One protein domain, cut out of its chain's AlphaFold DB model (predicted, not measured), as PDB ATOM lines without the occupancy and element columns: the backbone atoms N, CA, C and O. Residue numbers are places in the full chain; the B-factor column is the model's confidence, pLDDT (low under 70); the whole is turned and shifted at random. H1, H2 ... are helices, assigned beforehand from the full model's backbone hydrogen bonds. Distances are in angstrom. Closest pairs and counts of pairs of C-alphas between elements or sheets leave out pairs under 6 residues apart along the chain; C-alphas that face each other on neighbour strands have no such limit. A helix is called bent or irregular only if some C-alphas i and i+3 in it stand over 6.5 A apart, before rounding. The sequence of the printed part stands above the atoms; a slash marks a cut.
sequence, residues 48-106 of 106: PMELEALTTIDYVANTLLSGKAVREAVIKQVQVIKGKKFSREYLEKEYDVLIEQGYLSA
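What this domain is: This is residues 48 to 106 of the 106 residues of an uncharacterized protein of Selenomonas sp. Marseille-Q3039 (UniProt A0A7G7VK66). Three helices pack crosswise into a small rounded cluster, their centres at the corners of a triangle and each helix touching the other two. H1 is the longest, and H2 and H3 cross it and each other at wide angles, with a six-residue link before H2, a five-residue link before H3 and a tail after H3. The printed part has 59 residues with three named helices, in the order H1, H2, H3, and no named strand; the class is all helix. It is compact, with a radius of gyration of the C-alphas of 10.0 A and spans of 25 by 20 by 17 A.

How they stand to each other: H1, residues 48 to 64, touches H3, residues 88 to 100, about perpendicular at 74 degrees; their closest C-alphas, those of Leu 54 and Glu 94, are 6.0 A apart. H1 also touches H2, residues 71 to 82, with residues 56 to 61 alone, and H2 touches H1 with residues 74 to 78 alone. The closest C-alphas of H1 and H2, those of Ala 61 and Val 74, are 5.7 A apart. These two helices run opposite ways at a steep tilt of 60 degrees. H2 and H3 touch and run opposite ways, also at a steep tilt of 60 degrees; their closest C-alphas, those of Ile 75 and Leu 91, are 6.5 A apart. The helix packing is mostly crossed, with no touching pair at a shallow tilt. In H1, H2 and H3 every O i to N i+4 pair is within hydrogen-bond range.

Where its parts are: H1 begins at C-alpha 48 (-54.929, -26.141, -11.088) and is 21.9 A long. It is neither bent nor irregular, but only just: C-alphas 61 and 64 are 6.3 A apart. H2 begins at C-alpha 71 (-36.049, -22.468, -22.988) and is 16.3 A long. H3 is 18.7 A long and ends at C-alpha 100 (-39.121, -14.479, -11.472).

The domain as a whole: The two C-alphas farthest apart, those of Pro 48 and Lys 68, are 27.1 A apart. The printed part has no cut and ends at residue 106, the chain's last residue. The link from H1 to H2 is short and the link from H2 to H3 is tight. The mean pLDDT of the printed part is 96.0, and no printed residue is under 70.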
ATOM      1  N   PRO A  48     -55.543 -24.835 -10.840       97.62
ATOM      2  CA  PRO A  48     -54.929 -26.141 -11.088       97.62
ATOM      3  C   PRO A  48     -54.261 -26.252 -12.466       97.62
ATOM      4  O   PRO A  48     -53.249 -26.928 -12.616       97.62
ATOM      5  N   MET A  49     -54.809 -25.564 -13.472       96.81
ATOM      6  CA  MET A  49     -54.265 -25.543 -14.828       96.81
ATOM      7  C   MET A  49     -52.949 -24.756 -14.924       96.81
ATOM      8  O   MET A  49     -52.029 -25.207 -15.607       96.81
ATOM      9  N   GLU A  50     -52.843 -23.611 -14.245       97.75
ATOM     10  CA  GLU A  50     -51.593 -22.843 -14.143       97.75
ATOM     11  C   GLU A  50     -50.524 -23.642 -13.400       97.75
ATOM     12  O   GLU A  50     -49.422 -23.818 -13.916       97.75
ATOM     13  N   LEU A  51     -50.870 -24.214 -12.242       98.00
ATOM     14  CA  LEU A  51     -49.952 -25.050 -11.465       98.00
ATOM     15  C   LEU A  51     -49.453 -26.248 -12.272       98.00
ATOM     16  O   LEU A  51     -48.273 -26.589 -12.213       98.00
ATOM     17  N   GLU A  52     -50.319 -26.875 -13.064       98.12
ATOM     18  CA  GLU A  52     -49.917 -27.973 -13.937       98.12
ATOM     19  C   GLU A  52     -48.919 -27.523 -15.012       98.12
ATOM     20  O   GLU A  52     -47.974 -28.259 -15.302       98.12
ATOM     21  N   ALA A  53     -49.098 -26.342 -15.606       98.31
ATOM     22  CA  ALA A  53     -48.149 -25.808 -16.579       98.31
ATOM     23  C   ALA A  53     -46.790 -25.520 -15.926       98.31
ATOM     24  O   ALA A  53     -45.779 -26.047 -16.391       98.31
ATOM     25  N   LEU A  54     -46.785 -24.781 -14.813       98.38
ATOM     26  CA  LEU A  54     -45.586 -24.417 -14.053       98.38
ATOM     27  C   LEU A  54     -44.797 -25.657 -13.614       98.38
ATOM     28  O   LEU A  54     -43.621 -25.803 -13.937       98.38
ATOM     29  N   THR A  55     -45.458 -26.609 -12.958       97.62
ATOM     30  CA  THR A  55     -44.805 -27.840 -12.478       97.62
ATOM     31  C   THR A  55     -44.293 -28.719 -13.618       97.62
ATOM     32  O   THR A  55     -43.255 -29.362 -13.484       97.62
ATOM     33  N   THR A  56     -44.972 -28.736 -14.771       98.38
ATOM     34  CA  THR A  56     -44.482 -29.486 -15.938       98.38
ATOM     35  C   THR A  56     -43.260 -28.813 -16.559       98.38
ATOM     36  O   THR A  56     -42.336 -29.516 -16.967       98.38
ATOM     37  N   ILE A  57     -43.235 -27.478 -16.633       98.44
ATOM     38  CA  ILE A  57     -42.068 -26.723 -17.109       98.44
ATOM     39  C   ILE A  57     -40.869 -26.987 -16.192       98.44
ATOM     40  O   ILE A  57     -39.812 -27.371 -16.696       98.44
ATOM     41  N   ASP A  58     -41.043 -26.852 -14.873       97.81
ATOM     42  CA  ASP A  58     -39.998 -27.119 -13.877       97.81
ATOM     43  C   ASP A  58     -39.455 -28.551 -13.998       97.81
ATOM     44  O   ASP A  58     -38.253 -28.756 -14.181       97.81
ATOM     45  N   TYR A  59     -40.343 -29.548 -14.020       97.94
ATOM     46  CA  TYR A  59     -39.951 -30.948 -14.166       97.94
ATOM     47  C   TYR A  59     -39.154 -31.200 -15.452       97.94
ATOM     48  O   TYR A  59     -38.125 -31.881 -15.439       97.94
ATOM     49  N   VAL A  60     -39.598 -30.642 -16.579       98.06
ATOM     50  CA  VAL A  60     -38.881 -30.785 -17.848       98.06
ATOM     51  C   VAL A  60     -37.504 -30.129 -17.767       98.06
ATOM     52  O   VAL A  60     -36.516 -30.757 -18.153       98.06
ATOM     53  N   ALA A  61     -37.425 -28.894 -17.278       97.56
ATOM     54  CA  ALA A  61     -36.183 -28.135 -17.225       97.56
ATOM     55  C   ALA A  61     -35.162 -28.784 -16.283       97.56
ATOM     56  O   ALA A  61     -34.042 -29.088 -16.700       97.56
ATOM     57  N   ASN A  62     -35.562 -29.047 -15.043       96.25
ATOM     58  CA  ASN A  62     -34.661 -29.451 -13.970       96.25
ATOM     59  C   ASN A  62     -34.455 -30.969 -13.906       96.25
ATOM     60  O   ASN A  62     -33.337 -31.421 -13.659       96.25
ATOM     61  N   THR A  63     -35.487 -31.768 -14.201       95.50
ATOM     62  CA  THR A  63     -35.401 -33.236 -14.101       95.50
ATOM     63  C   THR A  63     -35.109 -33.892 -15.449       95.50
ATOM     64  O   THR A  63     -34.106 -34.591 -15.582       95.50
ATOM     65  N   LEU A  64     -35.933 -33.664 -16.478       95.00
ATOM     66  CA  LEU A  64     -35.759 -34.364 -17.764       95.00
ATOM     67  C   LEU A  64     -34.556 -33.865 -18.564       95.00
ATOM     68  O   LEU A  64     -33.885 -34.657 -19.222       95.00
ATOM     69  N   LEU A  65     -34.283 -32.560 -18.517       94.31
ATOM     70  CA  LEU A  65     -33.214 -31.923 -19.287       94.31
ATOM     71  C   LEU A  65     -32.032 -31.464 -18.419       94.31
ATOM     72  O   LEU A  65     -31.168 -30.709 -18.872       94.31
ATOM     73  N   SER A  66     -31.964 -31.973 -17.183       93.06
ATOM     74  CA  SER A  66     -30.815 -31.840 -16.275       93.06
ATOM     75  C   SER A  66     -30.384 -30.392 -15.986       93.06
ATOM     76  O   SER A  66     -29.193 -30.136 -15.798       93.06
ATOM     77  N   GLY A  67     -31.316 -29.435 -16.016       89.06
ATOM     78  CA  GLY A  67     -31.076 -28.022 -15.696       89.06
ATOM     79  C   GLY A  67     -30.201 -27.263 -16.701       89.06
ATOM     80  O   GLY A  67     -29.758 -26.158 -16.411       89.06
ATOM     81  N   LYS A  68     -29.899 -27.847 -17.870       87.00
ATOM     82  CA  LYS A  68     -28.988 -27.258 -18.877       87.00
ATOM     83  C   LYS A  68     -29.663 -26.935 -20.204       87.00
ATOM     84  O   LYS A  68     -29.012 -26.429 -21.119       87.00
ATOM     85  N   ALA A  69     -30.937 -27.279 -20.349       90.12
ATOM     86  CA  ALA A  69     -31.659 -27.004 -21.575       90.12
ATOM     87  C   ALA A  69     -32.025 -25.531 -21.697       90.12
ATOM     88  O   ALA A  69     -32.503 -24.902 -20.759       90.12
ATOM     89  N   VAL A  70     -31.880 -25.026 -22.919       94.62
ATOM     90  CA  VAL A  70     -32.439 -23.737 -23.309       94.62
ATOM     91  C   VAL A  70     -33.965 -23.795 -23.299       94.62
ATOM     92  O   VAL A  70     -34.563 -24.843 -23.573       94.62
ATOM     93  N   ARG A  71     -34.591 -22.643 -23.054       96.81
ATOM     94  CA  ARG A  71     -36.049 -22.468 -22.988       96.81
ATOM     95  C   ARG A  71     -36.812 -23.174 -24.116       96.81
ATOM     96  O   ARG A  71     -37.764 -23.900 -23.847       96.81
ATOM     97  N   GLU A  72     -36.356 -23.029 -25.361       97.25
ATOM     98  CA  GLU A  72     -36.964 -23.671 -26.539       97.25
ATOM     99  C   GLU A  72     -37.136 -25.185 -26.366       97.25
ATOM    100  O   GLU A  72     -38.191 -25.750 -26.660       97.25
ATOM    101  N   ALA A  73     -36.087 -25.855 -25.882       97.19
ATOM    102  CA  ALA A  73     -36.092 -27.299 -25.708       97.19
ATOM    103  C   ALA A  73     -37.065 -27.713 -24.598       97.19
ATOM    104  O   ALA A  73     -37.771 -28.712 -24.752       97.19
ATOM    105  N   VAL A  74     -37.156 -26.916 -23.527       98.06
ATOM    106  CA  VAL A  74     -38.125 -27.131 -22.447       98.06
ATOM    107  C   VAL A  74     -39.550 -27.019 -22.982       98.06
ATOM    108  O   VAL A  74     -40.320 -27.968 -22.863       98.06
ATOM    109  N   ILE A  75     -39.899 -25.912 -23.641       97.94
ATOM    110  CA  ILE A  75     -41.259 -25.674 -24.151       97.94
ATOM    111  C   ILE A  75     -41.670 -26.758 -25.145       97.94
ATOM    112  O   ILE A  75     -42.765 -27.315 -25.040       97.94
ATOM    113  N   LYS A  76     -40.775 -27.121 -26.070       97.81
ATOM    114  CA  LYS A  76     -41.031 -28.202 -27.024       97.81
ATOM    115  C   LYS A  76     -41.315 -29.524 -26.308       97.81
ATOM    116  O   LYS A  76     -42.243 -30.237 -26.686       97.81
ATOM    117  N   GLN A  77     -40.555 -29.849 -25.266       98.12
ATOM    118  CA  GLN A  77     -40.748 -31.084 -24.512       98.12
ATOM    119  C   GLN A  77     -42.028 -31.055 -23.656       98.12
ATOM    120  O   GLN A  77     -42.724 -32.069 -23.571       98.12
ATOM    121  N   VAL A  78     -42.411 -29.903 -23.099       98.12
ATOM    122  CA  VAL A  78     -43.715 -29.730 -22.435       98.12
ATOM    123  C   VAL A  78     -44.858 -29.986 -23.423       98.12
ATOM    124  O   VAL A  78     -45.796 -30.714 -23.098       98.12
ATOM    125  N   GLN A  79     -44.763 -29.471 -24.654       97.81
ATOM    126  CA  GLN A  79     -45.758 -29.721 -25.706       97.81
ATOM    127  C   GLN A  79     -45.824 -31.194 -26.131       97.81
ATOM    128  O   GLN A  79     -46.900 -31.679 -26.476       97.81
ATOM    129  N   VAL A  80     -44.718 -31.943 -26.055       97.50
ATOM    130  CA  VAL A  80     -44.734 -33.403 -26.257       97.50
ATOM    131  C   VAL A  80     -45.532 -34.103 -25.150       97.50
ATOM    132  O   VAL A  80     -46.334 -34.985 -25.447       97.50
ATOM    133  N   ILE A  81     -45.357 -33.700 -23.888       96.88
ATOM    134  CA  ILE A  81     -46.021 -34.326 -22.728       96.88
ATOM    135  C   ILE A  81     -47.509 -33.953 -22.650       96.88
ATOM    136  O   ILE A  81     -48.347 -34.791 -22.322       96.88
ATOM    137  N   LYS A  82     -47.846 -32.688 -22.921       96.12
ATOM    138  CA  LYS A  82     -49.190 -32.120 -22.704       96.12
ATOM    139  C   LYS A  82     -50.002 -31.941 -23.991       96.12
ATOM    140  O   LYS A  82     -51.177 -31.573 -23.931       96.12
ATOM    141  N   GLY A  83     -49.409 -32.197 -25.155       93.62
ATOM    142  CA  GLY A  83     -50.054 -32.026 -26.452       93.62
ATOM    143  C   GLY A  83     -50.494 -30.579 -26.692       93.62
ATOM    144  O   GLY A  83     -49.736 -29.637 -26.483       93.62
ATOM    145  N   LYS A  84     -51.749 -30.397 -27.121       92.69
ATOM    146  CA  LYS A  84     -52.340 -29.082 -27.439       92.69
ATOM    147  C   LYS A  84     -52.974 -28.370 -26.236       92.69
ATOM    148  O   LYS A  84     -53.662 -27.373 -26.430       92.69
ATOM    149  N   LYS A  85     -52.803 -28.894 -25.016       96.88
ATOM    150  CA  LYS A  85     -53.442 -28.345 -23.809       96.88
ATOM    151  C   LYS A  85     -53.002 -26.911 -23.508       96.88
ATOM    152  O   LYS A  85     -53.820 -26.107 -23.079       96.88
ATOM    153  N   PHE A  86     -51.731 -26.602 -23.754       97.62
ATOM    154  CA  PHE A  86     -51.150 -25.283 -23.529       97.62
ATOM    155  C   PHE A  86     -50.635 -24.716 -24.850       97.62
ATOM    156  O   PHE A  86     -49.937 -25.411 -25.596       97.62
ATOM    157  N   SER A  87     -50.977 -23.459 -25.145       97.62
ATOM    158  CA  SER A  87     -50.373 -22.760 -26.278       97.62
ATOM    159  C   SER A  87     -48.907 -22.463 -25.980       97.62
ATOM    160  O   SER A  87     -48.471 -22.460 -24.828       97.62
ATOM    161  N   ARG A  88     -48.130 -22.209 -27.029       97.31
ATOM    162  CA  ARG A  88     -46.719 -21.878 -26.868       97.31
ATOM    163  C   ARG A  88     -46.537 -20.568 -26.104       97.31
ATOM    164  O   ARG A  88     -45.746 -20.516 -25.176       97.31
ATOM    165  N   GLU A  89     -47.308 -19.549 -26.460       98.06
ATOM    166  CA  GLU A  89     -47.280 -18.218 -25.848       98.06
ATOM    167  C   GLU A  89     -47.629 -18.288 -24.358       98.06
ATOM    168  O   GLU A  89     -47.025 -17.600 -23.541       98.06
ATOM    169  N   TYR A  90     -48.577 -19.157 -24.000       98.25
ATOM    170  CA  TYR A  90     -48.909 -19.422 -22.608       98.25
ATOM    171  C   TYR A  90     -47.728 -20.056 -21.860       98.25
ATOM    172  O   TYR A  90     -47.379 -19.603 -20.777       98.25
ATOM    173  N   LEU A  91     -47.070 -21.060 -22.449       98.38
ATOM    174  CA  LEU A  91     -45.903 -21.701 -21.834       98.38
ATOM    175  C   LEU A  91     -44.712 -20.748 -21.679       98.38
ATOM    176  O   LEU A  91     -44.016 -20.842 -20.677       98.38
ATOM    177  N   GLU A  92     -44.488 -19.834 -22.625       98.00
ATOM    178  CA  GLU A  92     -43.464 -18.783 -22.503       98.00
ATOM    179  C   GLU A  92     -43.739 -17.894 -21.280       98.00
ATOM    180  O   GLU A  92     -42.848 -17.683 -20.461       98.00
ATOM    181  N   LYS A  93     -44.993 -17.455 -21.101       98.00
ATOM    182  CA  LYS A  93     -45.400 -16.637 -19.951       98.00
ATOM    183  C   LYS A  93     -45.209 -17.372 -18.621       98.00
ATOM    184  O   LYS A  93     -44.684 -16.800 -17.673       98.00
ATOM    185  N   GLU A  94     -45.630 -18.633 -18.536       98.00
ATOM    186  CA  GLU A  94     -45.452 -19.425 -17.312       98.00
ATOM    187  C   GLU A  94     -43.967 -19.752 -17.048       98.00
ATOM    188  O   GLU A  94     -43.556 -19.869 -15.896       98.00
ATOM    189  N   TYR A  95     -43.131 -19.843 -18.088       98.19
ATOM    190  CA  TYR A  95     -41.680 -19.987 -17.926       98.19
ATOM    191  C   TYR A  95     -41.064 -18.746 -17.266       98.19
ATOM    192  O   TYR A  95     -40.239 -18.881 -16.363       98.19
ATOM    193  N   ASP A  96     -41.483 -17.546 -17.683       97.69
ATOM    194  CA  ASP A  96     -41.024 -16.289 -17.081       97.69
ATOM    195  C   ASP A  96     -41.380 -16.220 -15.588       97.69
ATOM    196  O   ASP A  96     -40.532 -15.847 -14.781       97.69
ATOM    197  N   VAL A  97     -42.572 -16.691 -15.195       96.88
ATOM    198  CA  VAL A  97     -42.962 -16.793 -13.775       96.88
ATOM    199  C   VAL A  97     -41.951 -17.630 -12.985       96.88
ATOM    200  O   VAL A  97     -41.553 -17.240 -11.892       96.88
ATOM    201  N   LEU A  98     -41.486 -18.761 -13.518       96.75
ATOM    202  CA  LEU A  98     -40.507 -19.598 -12.814       96.75
ATOM    203  C   LEU A  98     -39.116 -18.956 -12.717       96.75
ATOM    204  O   LEU A  98     -38.414 -19.210 -11.737       96.75
ATOM    205  N   ILE A  99     -38.723 -18.114 -13.678       96.50
ATOM    206  CA  ILE A  99     -37.508 -17.292 -13.556       96.50
ATOM    207  C   ILE A  99     -37.692 -16.239 -12.460       96.50
ATOM    208  O   ILE A  99     -36.833 -16.106 -11.591       96.50
ATOM    209  N   GLU A 100     -38.815 -15.518 -12.466       95.50
ATOM    210  CA  GLU A 100     -39.121 -14.479 -11.472       95.50
ATOM    211  C   GLU A 100     -39.141 -15.032 -10.043       95.50
ATOM    212  O   GLU A 100     -38.673 -14.374  -9.115       95.50
ATOM    213  N   GLN A 101     -39.649 -16.254  -9.869       94.00
ATOM    214  CA  GLN A 101     -39.674 -16.948  -8.581       94.00
ATOM    215  C   GLN A 101     -38.348 -17.664  -8.242       94.00
ATOM    216  O   GLN A 101     -38.245 -18.275  -7.181       94.00
ATOM    217  N   GLY A 102     -37.334 -17.608  -9.114       93.62
ATOM    218  CA  GLY A 102     -36.003 -18.177  -8.869       93.62
ATOM    219  C   GLY A 102     -35.896 -19.700  -9.016       93.62
ATOM    220  O   GLY A 102     -34.893 -20.281  -8.604       93.62
ATOM    221  N   TYR A 103     -36.899 -20.355  -9.607       92.81
ATOM    222  CA  TYR A 103     -36.893 -21.800  -9.873       92.81
ATOM    223  C   TYR A 103     -36.113 -22.161 -11.141       92.81
ATOM    224  O   TYR A 103     -35.600 -23.275 -11.258       92.81
ATOM    225  N   LEU A 104     -36.012 -21.224 -12.089       94.62
ATOM    226  CA  LEU A 104     -35.239 -21.367 -13.321       94.62
ATOM    227  C   LEU A 104     -34.249 -20.212 -13.473       94.62
ATOM    228  O   LEU A 104     -34.483 -19.099 -13.011       94.62
ATOM    229  N   SER A 105     -33.134 -20.486 -14.146       88.50
ATOM    230  CA  SER A 105     -32.186 -19.440 -14.542       88.50
ATOM    231  C   SER A 105     -32.701 -18.685 -15.768       88.50
ATOM    232  O   SER A 105     -33.335 -19.288 -16.637       88.50
ATOM    233  N   ALA A 106     -32.418 -17.381 -15.814       78.69
ATOM    234  CA  ALA A 106     -32.738 -16.511 -16.945       78.69
ATOM    235  C   ALA A 106     -31.947 -16.867 -18.214       78.69
ATOM    236  O   ALA A 106     -30.762 -17.256 -18.085       78.69
TER     237      ALA A 106